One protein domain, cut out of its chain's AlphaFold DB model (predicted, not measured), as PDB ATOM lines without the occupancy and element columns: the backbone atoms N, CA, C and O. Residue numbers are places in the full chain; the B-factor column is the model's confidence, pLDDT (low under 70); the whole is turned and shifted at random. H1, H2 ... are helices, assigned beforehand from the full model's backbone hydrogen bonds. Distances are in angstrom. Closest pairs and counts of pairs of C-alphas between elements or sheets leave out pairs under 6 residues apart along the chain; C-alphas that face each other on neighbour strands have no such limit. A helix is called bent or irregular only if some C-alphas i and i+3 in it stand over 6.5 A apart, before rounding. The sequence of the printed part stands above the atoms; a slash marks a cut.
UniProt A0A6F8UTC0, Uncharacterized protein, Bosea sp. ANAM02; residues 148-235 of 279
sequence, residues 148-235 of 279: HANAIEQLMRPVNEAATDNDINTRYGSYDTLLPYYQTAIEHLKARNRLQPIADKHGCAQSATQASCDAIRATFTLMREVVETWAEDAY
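This is residues 148 to 235 of the 279 residues of an uncharacterized protein of Bosea sp. ANAM02 (UniProt A0A6F8UTC0). H4 runs through the middle, with H1 beside it and H3 on its other side, while bent H2 crosses over H4 from H1 toward H3. The 88 printed residues hold four named helices, H1 to H4, and no named strand: all helix, compact, radius of gyration of the C-alphas 12.9 A, spans 32 by 30 by 19 A.

Start at H1, residues 148 to 164, irregular, with C-alphas 155 and 158 7.4 A apart. H2, residues 168 to 191, was assigned by its hydrogen bonds as one helix but is bent, with C-alphas 177 and 180 7.1 A apart; its arms are H2a, 168 to 177, and H2b, 180 to 191. H1, with residues 158 to 163 alone, touches H2a in a hairpin; the closest C-alphas, Ala 162 and Arg 171, are 5.1 A apart. Look next at H4, residues 216 to 234: its residues 223 to 231 alone touch H2b, closest C-alphas Ala 185 and Trp 230, 5.2 A. Every O i to N i+4 pair is within hydrogen-bond range in H3, residues 195 to 201; elsewhere H1 has 10 of 13, H2a 3 of 6, H2b 7 of 8, H4 13 of 15.

Find C-alpha 148 at (292.452, 338.033, 247.195); H1 runs 24.1 A from there. H4 runs 26.3 A to C-alpha 234 at (288.373, 333.987, 254.848).

The printed part has no cut; H3 to H4 is a long link, and residues 205 to 218 are under pLDDT 70.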
ATOM      1  N   HIS A 148     292.399 338.287 245.757       98.25
ATOM      2  CA  HIS A 148     292.452 338.033 247.195       98.25
ATOM      3  C   HIS A 148     293.483 338.938 247.888       98.25
ATOM      4  O   HIS A 148     293.143 339.632 248.844       98.25
ATOM      5  N   ALA A 149     294.712 338.998 247.363       97.88
ATOM      6  CA  ALA A 149     295.757 339.867 247.899       97.88
ATOM      7  C   ALA A 149     295.359 341.354 247.844       97.88
ATOM      8  O   ALA A 149     295.479 342.044 248.854       97.88
ATOM      9  N   ASN A 150     294.805 341.823 246.717       97.44
ATOM     10  CA  ASN A 150     294.323 343.203 246.578       97.44
ATOM     11  C   ASN A 150     293.202 343.523 247.579       97.44
ATOM     12  O   ASN A 150     293.188 344.581 248.201       97.44
ATOM     13  N   ALA A 151     292.267 342.591 247.791       97.44
ATOM     14  CA  ALA A 151     291.195 342.768 248.762       97.44
ATOM     15  C   ALA A 151     291.752 342.947 250.185       97.44
ATOM     16  O   ALA A 151     291.291 343.832 250.912       97.44
ATOM     17  N   ILE A 152     292.746 342.143 250.582       96.69
ATOM     18  CA  ILE A 152     293.422 342.285 251.879       96.69
ATOM     19  C   ILE A 152     294.158 343.624 251.956       96.69
ATOM     20  O   ILE A 152     294.005 344.339 252.944       96.69
ATOM     21  N   GLU A 153     294.909 344.001 250.922       96.12
ATOM     22  CA  GLU A 153     295.621 345.280 250.883       96.12
ATOM     23  C   GLU A 153     294.659 346.458 251.061       96.12
ATOM     24  O   GLU A 153     294.875 347.300 251.928       96.12
ATOM     25  N   GLN A 154     293.546 346.475 250.330       94.62
ATOM     26  CA  GLN A 154     292.498 347.490 250.446       94.62
ATOM     27  C   GLN A 154     291.863 347.541 251.839       94.62
ATOM     28  O   GLN A 154     291.624 348.629 252.367       94.62
ATOM     29  N   LEU A 155     291.608 346.380 252.453       94.06
ATOM     30  CA  LEU A 155     291.101 346.287 253.825       94.06
ATOM     31  C   LEU A 155     292.094 346.892 254.829       94.06
ATOM     32  O   LEU A 155     291.689 347.588 255.760       94.06
ATOM     33  N   MET A 156     293.388 346.637 254.634       94.38
ATOM     34  CA  MET A 156     294.450 347.059 255.548       94.38
ATOM     35  C   MET A 156     295.017 348.446 255.224       94.38
ATOM     36  O   MET A 156     295.698 349.030 256.066       94.38
ATOM     37  N   ARG A 157     294.725 349.019 254.051       93.56
ATOM     38  CA  ARG A 157     295.276 350.303 253.592       93.56
ATOM     39  C   ARG A 157     295.070 351.441 254.601       93.56
ATOM     40  O   ARG A 157     296.080 352.020 254.997       93.56
ATOM     41  N   PRO A 158     293.858 351.706 255.135       90.00
ATOM     42  CA  PRO A 158     293.668 352.784 256.116       90.00
ATOM     43  C   PRO A 158     294.492 352.593 257.397       90.00
ATOM     44  O   PRO A 158     294.942 353.550 258.020       90.00
ATOM     45  N   VAL A 159     294.701 351.336 257.793       88.62
ATOM     46  CA  VAL A 159     295.448 350.934 258.993       88.62
ATOM     47  C   VAL A 159     296.944 351.147 258.780       88.62
ATOM     48  O   VAL A 159     297.638 351.653 259.662       88.62
ATOM     49  N   ASN A 160     297.437 350.775 257.598       90.06
ATOM     50  CA  ASN A 160     298.832 350.925 257.207       90.06
ATOM     51  C   ASN A 160     299.205 352.400 257.016       90.06
ATOM     52  O   ASN A 160     300.247 352.831 257.506       90.06
ATOM     53  N   GLU A 161     298.333 353.185 256.384       88.69
ATOM     54  CA  GLU A 161     298.498 354.634 256.241       88.69
ATOM     55  C   GLU A 161     298.531 355.317 257.617       88.69
ATOM     56  O   GLU A 161     299.495 356.018 257.939       88.69
ATOM     57  N   ALA A 162     297.558 355.024 258.487       86.12
ATOM     58  CA  ALA A 162     297.496 355.589 259.835       86.12
ATOM     59  C   ALA A 162     298.681 355.178 260.728       86.12
ATOM     60  O   ALA A 162     299.077 355.934 261.617       86.12
ATOM     61  N   ALA A 163     299.283 354.004 260.504       82.56
ATOM     62  CA  ALA A 163     300.465 353.567 261.246       82.56
ATOM     63  C   ALA A 163     301.698 354.452 260.982       82.56
ATOM     64  O   ALA A 163     302.565 354.562 261.853       82.56
ATOM     65  N   THR A 164     301.768 355.088 259.809       83.88
ATOM     66  CA  THR A 164     302.841 356.032 259.453       83.88
ATOM     67  C   THR A 164     302.563 357.465 259.907       83.88
ATOM     68  O   THR A 164     303.497 358.263 260.002       83.88
ATOM     69  N   ASP A 165     301.312 357.783 260.247       82.56
ATOM     70  CA  ASP A 165     300.924 359.093 260.761       82.56
ATOM     71  C   ASP A 165     301.295 359.232 262.251       82.56
ATOM     72  O   ASP A 165     301.146 358.303 263.057       82.56
ATOM     73  N   ASN A 166     301.805 360.404 262.628       81.00
ATOM     74  CA  ASN A 166     302.100 360.759 264.014       81.00
ATOM     75  C   ASN A 166     300.859 361.277 264.762       81.00
ATOM     76  O   ASN A 166     300.896 361.342 265.993       81.00
ATOM     77  N   ASP A 167     299.774 361.623 264.061       83.75
ATOM     78  CA  ASP A 167     298.518 362.033 264.688       83.75
ATOM     79  C   ASP A 167     297.784 360.832 265.307       83.75
ATOM     80  O   ASP A 167     297.403 359.856 264.653       83.75
ATOM     81  N   ILE A 168     297.560 360.920 266.617       75.56
ATOM     82  CA  ILE A 168     296.843 359.908 267.384       75.56
ATOM     83  C   ILE A 168     295.369 359.803 266.964       75.56
ATOM     84  O   ILE A 168     294.806 358.713 267.027       75.56
ATOM     85  N   ASN A 169     294.753 360.894 266.498       78.62
ATOM     86  CA  ASN A 169     293.363 360.893 266.044       78.62
ATOM     87  C   ASN A 169     293.212 360.134 264.723       78.62
ATOM     88  O   ASN A 169     292.283 359.335 264.595       78.62
ATOM     89  N   THR A 170     294.158 360.294 263.788       77.56
ATOM     90  CA  THR A 170     294.218 359.485 262.559       77.56
ATOM     91  C   THR A 170     294.325 358.001 262.901       77.56
ATOM     92  O   THR A 170     293.596 357.172 262.351       77.56
ATOM     93  N   ARG A 171     295.169 357.656 263.885       73.94
ATOM     94  CA  ARG A 171     295.276 356.275 264.373       73.94
ATOM     95  C   ARG A 171     293.953 355.771 264.929       73.94
ATOM     96  O   ARG A 171     293.556 354.682 264.536       73.94
ATOM     97  N   TYR A 172     293.253 356.540 265.767       77.25
ATOM     98  CA  TYR A 172     291.943 356.146 266.303       77.25
ATOM     99  C   TYR A 172     290.877 355.956 265.213       77.25
ATOM    100  O   TYR A 172     290.164 354.958 265.251       77.25
ATOM    101  N   GLY A 173     290.820 356.823 264.198       78.38
ATOM    102  CA  GLY A 173     289.868 356.680 263.087       78.38
ATOM    103  C   GLY A 173     290.037 355.376 262.295       78.38
ATOM    104  O   GLY A 173     289.061 354.797 261.818       78.38
ATOM    105  N   SER A 174     291.262 354.845 262.214       79.50
ATOM    106  CA  SER A 174     291.502 353.541 261.579       79.50
ATOM    107  C   SER A 174     290.922 352.354 262.369       79.50
ATOM    108  O   SER A 174     290.618 351.318 261.773       79.50
ATOM    109  N   TYR A 175     290.686 352.493 263.684       80.00
ATOM    110  CA  TYR A 175     290.051 351.433 264.480       80.00
ATOM    111  C   TYR A 175     288.593 351.250 264.103       80.00
ATOM    112  O   TYR A 175     288.145 350.113 263.972       80.00
ATOM    113  N   ASP A 176     287.872 352.349 263.888       84.06
ATOM    114  CA  ASP A 176     286.456 352.301 263.518       84.06
ATOM    115  C   ASP A 176     286.257 351.538 262.200       84.06
ATOM    116  O   ASP A 176     285.247 350.858 262.014       84.06
ATOM    117  N   THR A 177     287.264 351.568 261.319       85.88
ATOM    118  CA  THR A 177     287.269 350.809 260.062       85.88
ATOM    119  C   THR A 177     287.450 349.306 260.294       85.88
ATOM    120  O   THR A 177     286.788 348.498 259.642       85.88
ATOM    121  N   LEU A 178     288.326 348.906 261.223       88.00
ATOM    122  CA  LEU A 178     288.608 347.494 261.506       88.00
ATOM    123  C   LEU A 178     287.601 346.835 262.448       88.00
ATOM    124  O   LEU A 178     287.436 345.616 262.393       88.00
ATOM    125  N   LEU A 179     286.928 347.602 263.304       87.19
ATOM    126  CA  LEU A 179     286.078 347.068 264.365       87.19
ATOM    127  C   LEU A 179     285.005 346.071 263.870       87.19
ATOM    128  O   LEU A 179     284.873 345.010 264.491       87.19
ATOM    129  N   PRO A 180     284.288 346.312 262.748       88.12
ATOM    130  CA  PRO A 180     283.322 345.343 262.221       88.12
ATOM    131  C   PRO A 180     283.970 344.017 261.791       88.12
ATOM    132  O   PRO A 180     283.400 342.939 261.977       88.12
ATOM    133  N   TYR A 181     285.183 344.083 261.238       91.69
ATOM    134  CA  TYR A 181     285.938 342.913 260.791       91.69
ATOM    135  C   TYR A 181     286.538 342.144 261.962       91.69
ATOM    136  O   TYR A 181     286.530 340.917 261.957       91.69
ATOM    137  N   TYR A 182     286.988 342.849 262.999       90.31
ATOM    138  CA  TYR A 182     287.602 342.250 264.177       90.31
ATOM    139  C   TYR A 182     286.674 341.268 264.899       90.31
ATOM    140  O   TYR A 182     287.099 340.175 265.266       90.31
ATOM    141  N   GLN A 183     285.389 341.605 265.045       87.94
ATOM    142  CA  GLN A 183     284.410 340.708 265.671       87.94
ATOM    143  C   GLN A 183     284.232 339.411 264.872       87.94
ATOM    144  O   GLN A 183     284.228 338.319 265.438       87.94
ATOM    145  N   THR A 184     284.144 339.526 263.544       90.56
ATOM    146  CA  THR A 184     284.028 338.365 262.651       90.56
ATOM    147  C   THR A 184     285.310 337.526 262.675       90.56
ATOM    148  O   THR A 184     285.248 336.297 262.732       90.56
ATOM    149  N   ALA A 185     286.468 338.186 262.697       92.94
ATOM    150  CA  ALA A 185     287.775 337.555 262.779       92.94
ATOM    151  C   ALA A 185     287.961 336.762 264.078       92.94
ATOM    152  O   ALA A 185     288.400 335.613 264.025       92.94
ATOM    153  N   ILE A 186     287.573 337.319 265.233       90.31
ATOM    154  CA  ILE A 186     287.623 336.614 266.523       90.31
ATOM    155  C   ILE A 186     286.824 335.317 266.459       90.31
ATOM    156  O   ILE A 186     287.370 334.261 266.776       90.31
ATOM    157  N   GLU A 187     285.555 335.377 266.051       88.94
ATOM    158  CA  GLU A 187     284.685 334.198 266.040       88.94
ATOM    159  C   GLU A 187     285.222 333.116 265.097       88.94
ATOM    160  O   GLU A 187     285.301 331.937 265.457       88.94
ATOM    161  N   HIS A 188     285.694 333.523 263.918       92.44
ATOM    162  CA  HIS A 188     286.292 332.624 262.937       92.44
ATOM    163  C   HIS A 188     287.582 331.961 263.438       92.44
ATOM    164  O   HIS A 188     287.734 330.739 263.352       92.44
ATOM    165  N   LEU A 189     288.518 332.742 263.985       92.69
ATOM    166  CA  LEU A 189     289.796 332.226 264.483       92.69
ATOM    167  C   LEU A 189     289.621 331.396 265.757       92.69
ATOM    168  O   LEU A 189     290.336 330.409 265.946       92.69
ATOM    169  N   LYS A 190     288.656 331.748 266.612       90.12
ATOM    170  CA  LYS A 190     288.286 330.971 267.800       90.12
ATOM    171  C   LYS A 190     287.734 329.602 267.412       90.12
ATOM    172  O   LYS A 190     288.206 328.602 267.943       90.12
ATOM    173  N   ALA A 191     286.827 329.536 266.436       92.69
ATOM    174  CA  ALA A 191     286.282 328.271 265.931       92.69
ATOM    175  C   ALA A 191     287.357 327.329 265.347       92.69
ATOM    176  O   ALA A 191     287.136 326.123 265.247       92.69
ATOM    177  N   ARG A 192     288.527 327.869 264.973       95.19
ATOM    178  CA  ARG A 192     289.660 327.133 264.389       95.19
ATOM    179  C   ARG A 192     290.849 326.969 265.339       95.19
ATOM    180  O   ARG A 192     291.902 326.521 264.901       95.19
ATOM    181  N   ASN A 193     290.710 327.335 266.616       93.62
ATOM    182  CA  ASN A 193     291.799 327.331 267.604       93.62
ATOM    183  C   ASN A 193     293.048 328.139 267.172       93.62
ATOM    184  O   ASN A 193     294.159 327.853 267.613       93.62
ATOM    185  N   ARG A 194     292.879 329.160 266.317       93.69
ATOM    186  CA  ARG A 194     293.959 330.039 265.824       93.69
ATOM    187  C   ARG A 194     294.081 331.350 266.602       93.69
ATOM    188  O   ARG A 194     295.084 332.038 266.465       93.69
ATOM    189  N   LEU A 195     293.087 331.692 267.425       90.25
ATOM    190  CA  LEU A 195     293.104 332.928 268.214       90.25
ATOM    191  C   LEU A 195     294.101 332.871 269.385       90.25
ATOM    192  O   LEU A 195     294.767 333.866 269.655       90.25
ATOM    193  N   GLN A 196     294.231 331.720 270.057       88.31
ATOM    194  CA  GLN A 196     295.073 331.592 271.256       88.31
ATOM    195  C   GLN A 196     296.554 331.913 270.989       88.31
ATOM    196  O   GLN A 196     297.095 332.736 271.719       88.31
ATOM    197  N   PRO A 197     297.206 331.387 269.930       90.81
ATOM    198  CA  PRO A 197     298.597 331.738 269.638       90.81
ATOM    199  C   PRO A 197     298.814 333.240 269.406       90.81
ATOM    200  O   PRO A 197     299.837 333.785 269.816       90.81
ATOM    201  N   ILE A 198     297.846 333.920 268.778       90.19
ATOM    202  CA  ILE A 198     297.896 335.371 268.552       90.19
ATOM    203  C   ILE A 198     297.752 336.103 269.892       90.19
ATOM    204  O   ILE A 198     298.540 336.994 270.199       90.19
ATOM    205  N   ALA A 199     296.789 335.701 270.725       86.06
ATOM    206  CA  ALA A 199     296.607 336.274 272.055       86.06
ATOM    207  C   ALA A 199     297.857 336.084 272.936       86.06
ATOM    208  O   ALA A 199     298.313 337.038 273.564       86.06
ATOM    209  N   ASP A 200     298.455 334.892 272.936       86.50
ATOM    210  CA  ASP A 200     299.665 334.578 273.702       86.50
ATOM    211  C   ASP A 200     300.849 335.447 273.276       86.50
ATOM    212  O   ASP A 200     301.533 336.024 274.125       86.50
ATOM    213  N   LYS A 201     301.044 335.612 271.960       88.25
ATOM    214  CA  LYS A 201     302.081 336.476 271.378       88.25
ATOM    215  C   LYS A 201     301.975 337.927 271.858       88.25
ATOM    216  O   LYS A 201     302.999 338.577 272.052       88.25
ATOM    217  N   HIS A 202     300.755 338.420 272.076       84.88
ATOM    218  CA  HIS A 202     300.486 339.782 272.557       84.88
ATOM    219  C   HIS A 202     300.336 339.886 274.084       84.88
ATOM    220  O   HIS A 202     299.982 340.949 274.589       84.88
ATOM    221  N   GLY A 203     300.616 338.816 274.840       81.00
ATOM    222  CA  GLY A 203     300.529 338.817 276.307       81.00
ATOM    223  C   GLY A 203     299.099 338.767 276.861       81.00
ATOM    224  O   GLY A 203     298.889 339.023 278.043       81.00
ATOM    225  N   CYS A 204     298.120 338.402 276.029       76.88
ATOM    226  CA  CYS A 204     296.696 338.289 276.366       76.88
ATOM    227  C   CYS A 204     296.287 336.890 276.885       76.88
ATOM    228  O   CYS A 204     295.106 336.620 277.088       76.88
ATOM    229  N   ALA A 205     297.252 335.993 277.117       62.22
ATOM    230  CA  ALA A 205     297.047 334.573 277.429       62.22
ATOM    231  C   ALA A 205     296.293 334.272 278.742       62.22
ATOM    232  O   ALA A 205     295.694 333.206 278.873       62.22
ATOM    233  N   GLN A 206     296.386 335.151 279.750       54.50
ATOM    234  CA  GLN A 206     296.157 334.753 281.152       54.50
ATOM    235  C   GLN A 206     294.958 335.383 281.862       54.50
ATOM    236  O   GLN A 206     294.727 335.068 283.028       54.50
ATOM    237  N   SER A 207     294.136 336.202 281.206       48.88
ATOM    238  CA  SER A 207     292.861 336.576 281.814       48.88
ATOM    239  C   SER A 207     291.743 336.561 280.781       48.88
ATOM    240  O   SER A 207     291.723 337.322 279.819       48.88
ATOM    241  N   ALA A 208     290.806 335.641 280.991       39.62
ATOM    242  CA  ALA A 208     289.638 335.396 280.155       39.62
ATOM    243  C   ALA A 208     288.598 336.534 280.209       39.62
ATOM    244  O   ALA A 208     287.420 336.313 279.927       39.62
ATOM    245  N   THR A 209     289.000 337.751 280.584       50.66
ATOM    246  CA  THR A 209     288.166 338.942 280.488       50.66
ATOM    247  C   THR A 209     288.787 339.905 279.481       50.66
ATOM    248  O   THR A 209     289.963 340.272 279.566       50.66
ATOM    249  N   GLN A 210     287.954 340.326 278.523       51.66
ATOM    250  CA  GLN A 210     288.214 341.356 277.506       51.66
ATOM    251  C   GLN A 210     289.009 342.557 278.071       51.66
ATOM    252  O   GLN A 210     289.897 343.075 277.407       51.66
ATOM    253  N   ALA A 211     288.757 342.892 279.344       54.31
ATOM    254  CA  ALA A 211     289.337 343.999 280.099       54.31
ATOM    255  C   ALA A 211     290.872 343.988 280.262       54.31
ATOM    256  O   ALA A 211     291.467 345.025 280.535       54.31
ATOM    257  N   SER A 212     291.542 342.838 280.136       52.81
ATOM    258  CA  SER A 212     293.006 342.765 280.323       52.81
ATOM    259  C   SER A 212     293.826 343.084 279.070       52.81
ATOM    260  O   SER A 212     294.987 343.471 279.189       52.81
ATOM    261  N   CYS A 213     293.218 343.001 277.883       55.56
ATOM    262  CA  CYS A 213     293.839 343.417 276.621       55.56
ATOM    263  C   CYS A 213     293.593 344.909 276.297       55.56
ATOM    264  O   CYS A 213     294.033 345.389 275.251       55.56
ATOM    265  N   ASP A 214     292.922 345.652 277.190       48.62
ATOM    266  CA  ASP A 214     292.481 347.049 277.002       48.62
ATOM    267  C   ASP A 214     293.598 348.103 277.150       48.62
ATOM    268  O   ASP A 214     293.345 349.309 277.075       48.62
ATOM    269  N   ALA A 215     294.865 347.704 277.319       56.06
ATOM    270  CA  ALA A 215     295.965 348.642 277.125       56.06
ATOM    271  C   ALA A 215     296.027 349.021 275.634       56.06
ATOM    272  O   ALA A 215     296.619 348.303 274.834       56.06
ATOM    273  N   ILE A 216     295.432 350.168 275.287       52.28
ATOM    274  CA  ILE A 216     295.151 350.710 273.938       52.28
ATOM    275  C   ILE A 216     296.227 350.407 272.869       52.28
ATOM    276  O   ILE A 216     295.907 350.153 271.709       52.28
ATOM    277  N   ARG A 217     297.519 350.394 273.230       50.97
ATOM    278  CA  ARG A 217     298.622 350.095 272.296       50.97
ATOM    279  C   ARG A 217     298.757 348.601 271.946       50.97
ATOM    280  O   ARG A 217     299.086 348.279 270.805       50.97
ATOM    281  N   ALA A 218     298.499 347.701 272.896       58.94
ATOM    282  CA  ALA A 218     298.407 346.263 272.643       58.94
ATOM    283  C   ALA A 218     297.132 345.928 271.853       58.94
ATOM    284  O   ALA A 218     297.162 345.065 270.978       58.94
ATOM    285  N   THR A 219     296.049 346.683 272.071       73.44
ATOM    286  CA  THR A 219     294.755 346.470 271.412       73.44
ATOM    287  C   THR A 219     294.826 346.648 269.893       73.44
ATOM    288  O   THR A 219     294.277 345.823 269.171       73.44
ATOM    289  N   PHE A 220     295.547 347.654 269.375       79.88
ATOM    290  CA  PHE A 220     295.662 347.846 267.918       79.88
ATOM    291  C   PHE A 220     296.462 346.757 267.226       79.88
ATOM    292  O   PHE A 220     296.041 346.236 266.200       79.88
ATOM    293  N   THR A 221     297.634 346.430 267.773       85.31
ATOM    294  CA  THR A 221     298.536 345.457 267.147       85.31
ATOM    295  C   THR A 221     297.888 344.076 267.143       85.31
ATOM    296  O   THR A 221     297.933 343.388 266.125       85.31
ATOM    297  N   LEU A 222     297.209 343.720 268.241       87.38
ATOM    298  CA  LEU A 222     296.379 342.526 268.331       87.38
ATOM    299  C   LEU A 222     295.227 342.563 267.321       87.38
ATOM    300  O   LEU A 222     295.067 341.614 266.563       87.38
ATOM    301  N   MET A 223     294.441 343.645 267.285       89.00
ATOM    302  CA  MET A 223     293.302 343.773 266.369       89.00
ATOM    303  C   MET A 223     293.735 343.651 264.911       89.00
ATOM    304  O   MET A 223     293.115 342.911 264.151       89.00
ATOM    305  N   ARG A 224     294.824 344.329 264.540       91.88
ATOM    306  CA  ARG A 224     295.424 344.253 263.211       91.88
ATOM    307  C   ARG A 224     295.814 342.819 262.870       91.88
ATOM    308  O   ARG A 224     295.369 342.326 261.846       91.88
ATOM    309  N   GLU A 225     296.580 342.146 263.730       93.44
ATOM    310  CA  GLU A 225     297.040 340.774 263.471       93.44
ATOM    311  C   GLU A 225     295.878 339.770 263.429       93.44
ATOM    312  O   GLU A 225     295.880 338.863 262.603       93.44
ATOM    313  N   VAL A 226     294.853 339.945 264.268       93.56
ATOM    314  CA  VAL A 226     293.630 339.130 264.237       93.56
ATOM    315  C   VAL A 226     292.875 339.323 262.924       93.56
ATOM    316  O   VAL A 226     292.496 338.332 262.300       93.56
ATOM    317  N   VAL A 227     292.662 340.570 262.487       95.38
ATOM    318  CA  VAL A 227     291.973 340.846 261.218       95.38
ATOM    319  C   VAL A 227     292.796 340.348 260.036       95.38
ATOM    320  O   VAL A 227     292.237 339.677 259.181       95.38
ATOM    321  N   GLU A 228     294.098 340.612 260.002       95.88
ATOM    322  CA  GLU A 228     295.004 340.168 258.937       95.88
ATOM    323  C   GLU A 228     295.025 338.636 258.829       95.88
ATOM    324  O   GLU A 228     294.738 338.091 257.766       95.88
ATOM    325  N   THR A 229     295.207 337.929 259.951       96.31
ATOM    326  CA  THR A 229     295.218 336.454 259.979       96.31
ATOM    327  C   THR A 229     293.881 335.850 259.544       96.31
ATOM    328  O   THR A 229     293.833 334.788 258.919       96.31
ATOM    329  N   TRP A 230     292.765 336.486 259.912       96.69
ATOM    330  CA  TRP A 230     291.446 336.096 259.421       96.69
ATOM    331  C   TRP A 230     291.294 336.388 257.929       96.69
ATOM    332  O   TRP A 230     290.728 335.569 257.203       96.69
ATOM    333  N   ALA A 231     291.790 337.535 257.474       97.06
ATOM    334  CA  ALA A 231     291.609 337.992 256.114       97.06
ATOM    335  C   ALA A 231     292.324 337.083 255.110       97.06
ATOM    336  O   ALA A 231     291.705 336.683 254.127       97.06
ATOM    337  N   GLU A 232     293.544 336.645 255.427       96.88
ATOM    338  CA  GLU A 232     294.301 335.637 254.665       96.88
ATOM    339  C   GLU A 232     293.542 334.314 254.458       96.88
ATOM    340  O   GLU A 232     293.786 333.584 253.503       96.88
ATOM    341  N   ASP A 233     292.630 333.973 255.366       94.75
ATOM    342  CA  ASP A 233     291.937 332.682 255.381       94.75
ATOM    343  C   ASP A 233     290.511 332.781 254.813       94.75
ATOM    344  O   ASP A 233     290.018 331.861 254.161       94.75
ATOM    345  N   ALA A 234     289.815 333.893 255.064       96.25
ATOM    346  CA  ALA A 234     288.373 333.987 254.848       96.25
ATOM    347  C   ALA A 234     287.891 335.283 254.195       96.25
ATOM    348  O   ALA A 234     286.718 335.365 253.822       96.25
ATOM    349  N   TYR A 235     288.749 336.291 254.039       96.62
ATOM    350  CA  TYR A 235     288.372 337.515 253.345       96.62
ATOM    351  C   TYR A 235     288.642 337.359 251.853       96.62
ATOM    352  O   TYR A 235     289.789 337.309 251.424       96.62
TER     353      TYR A 235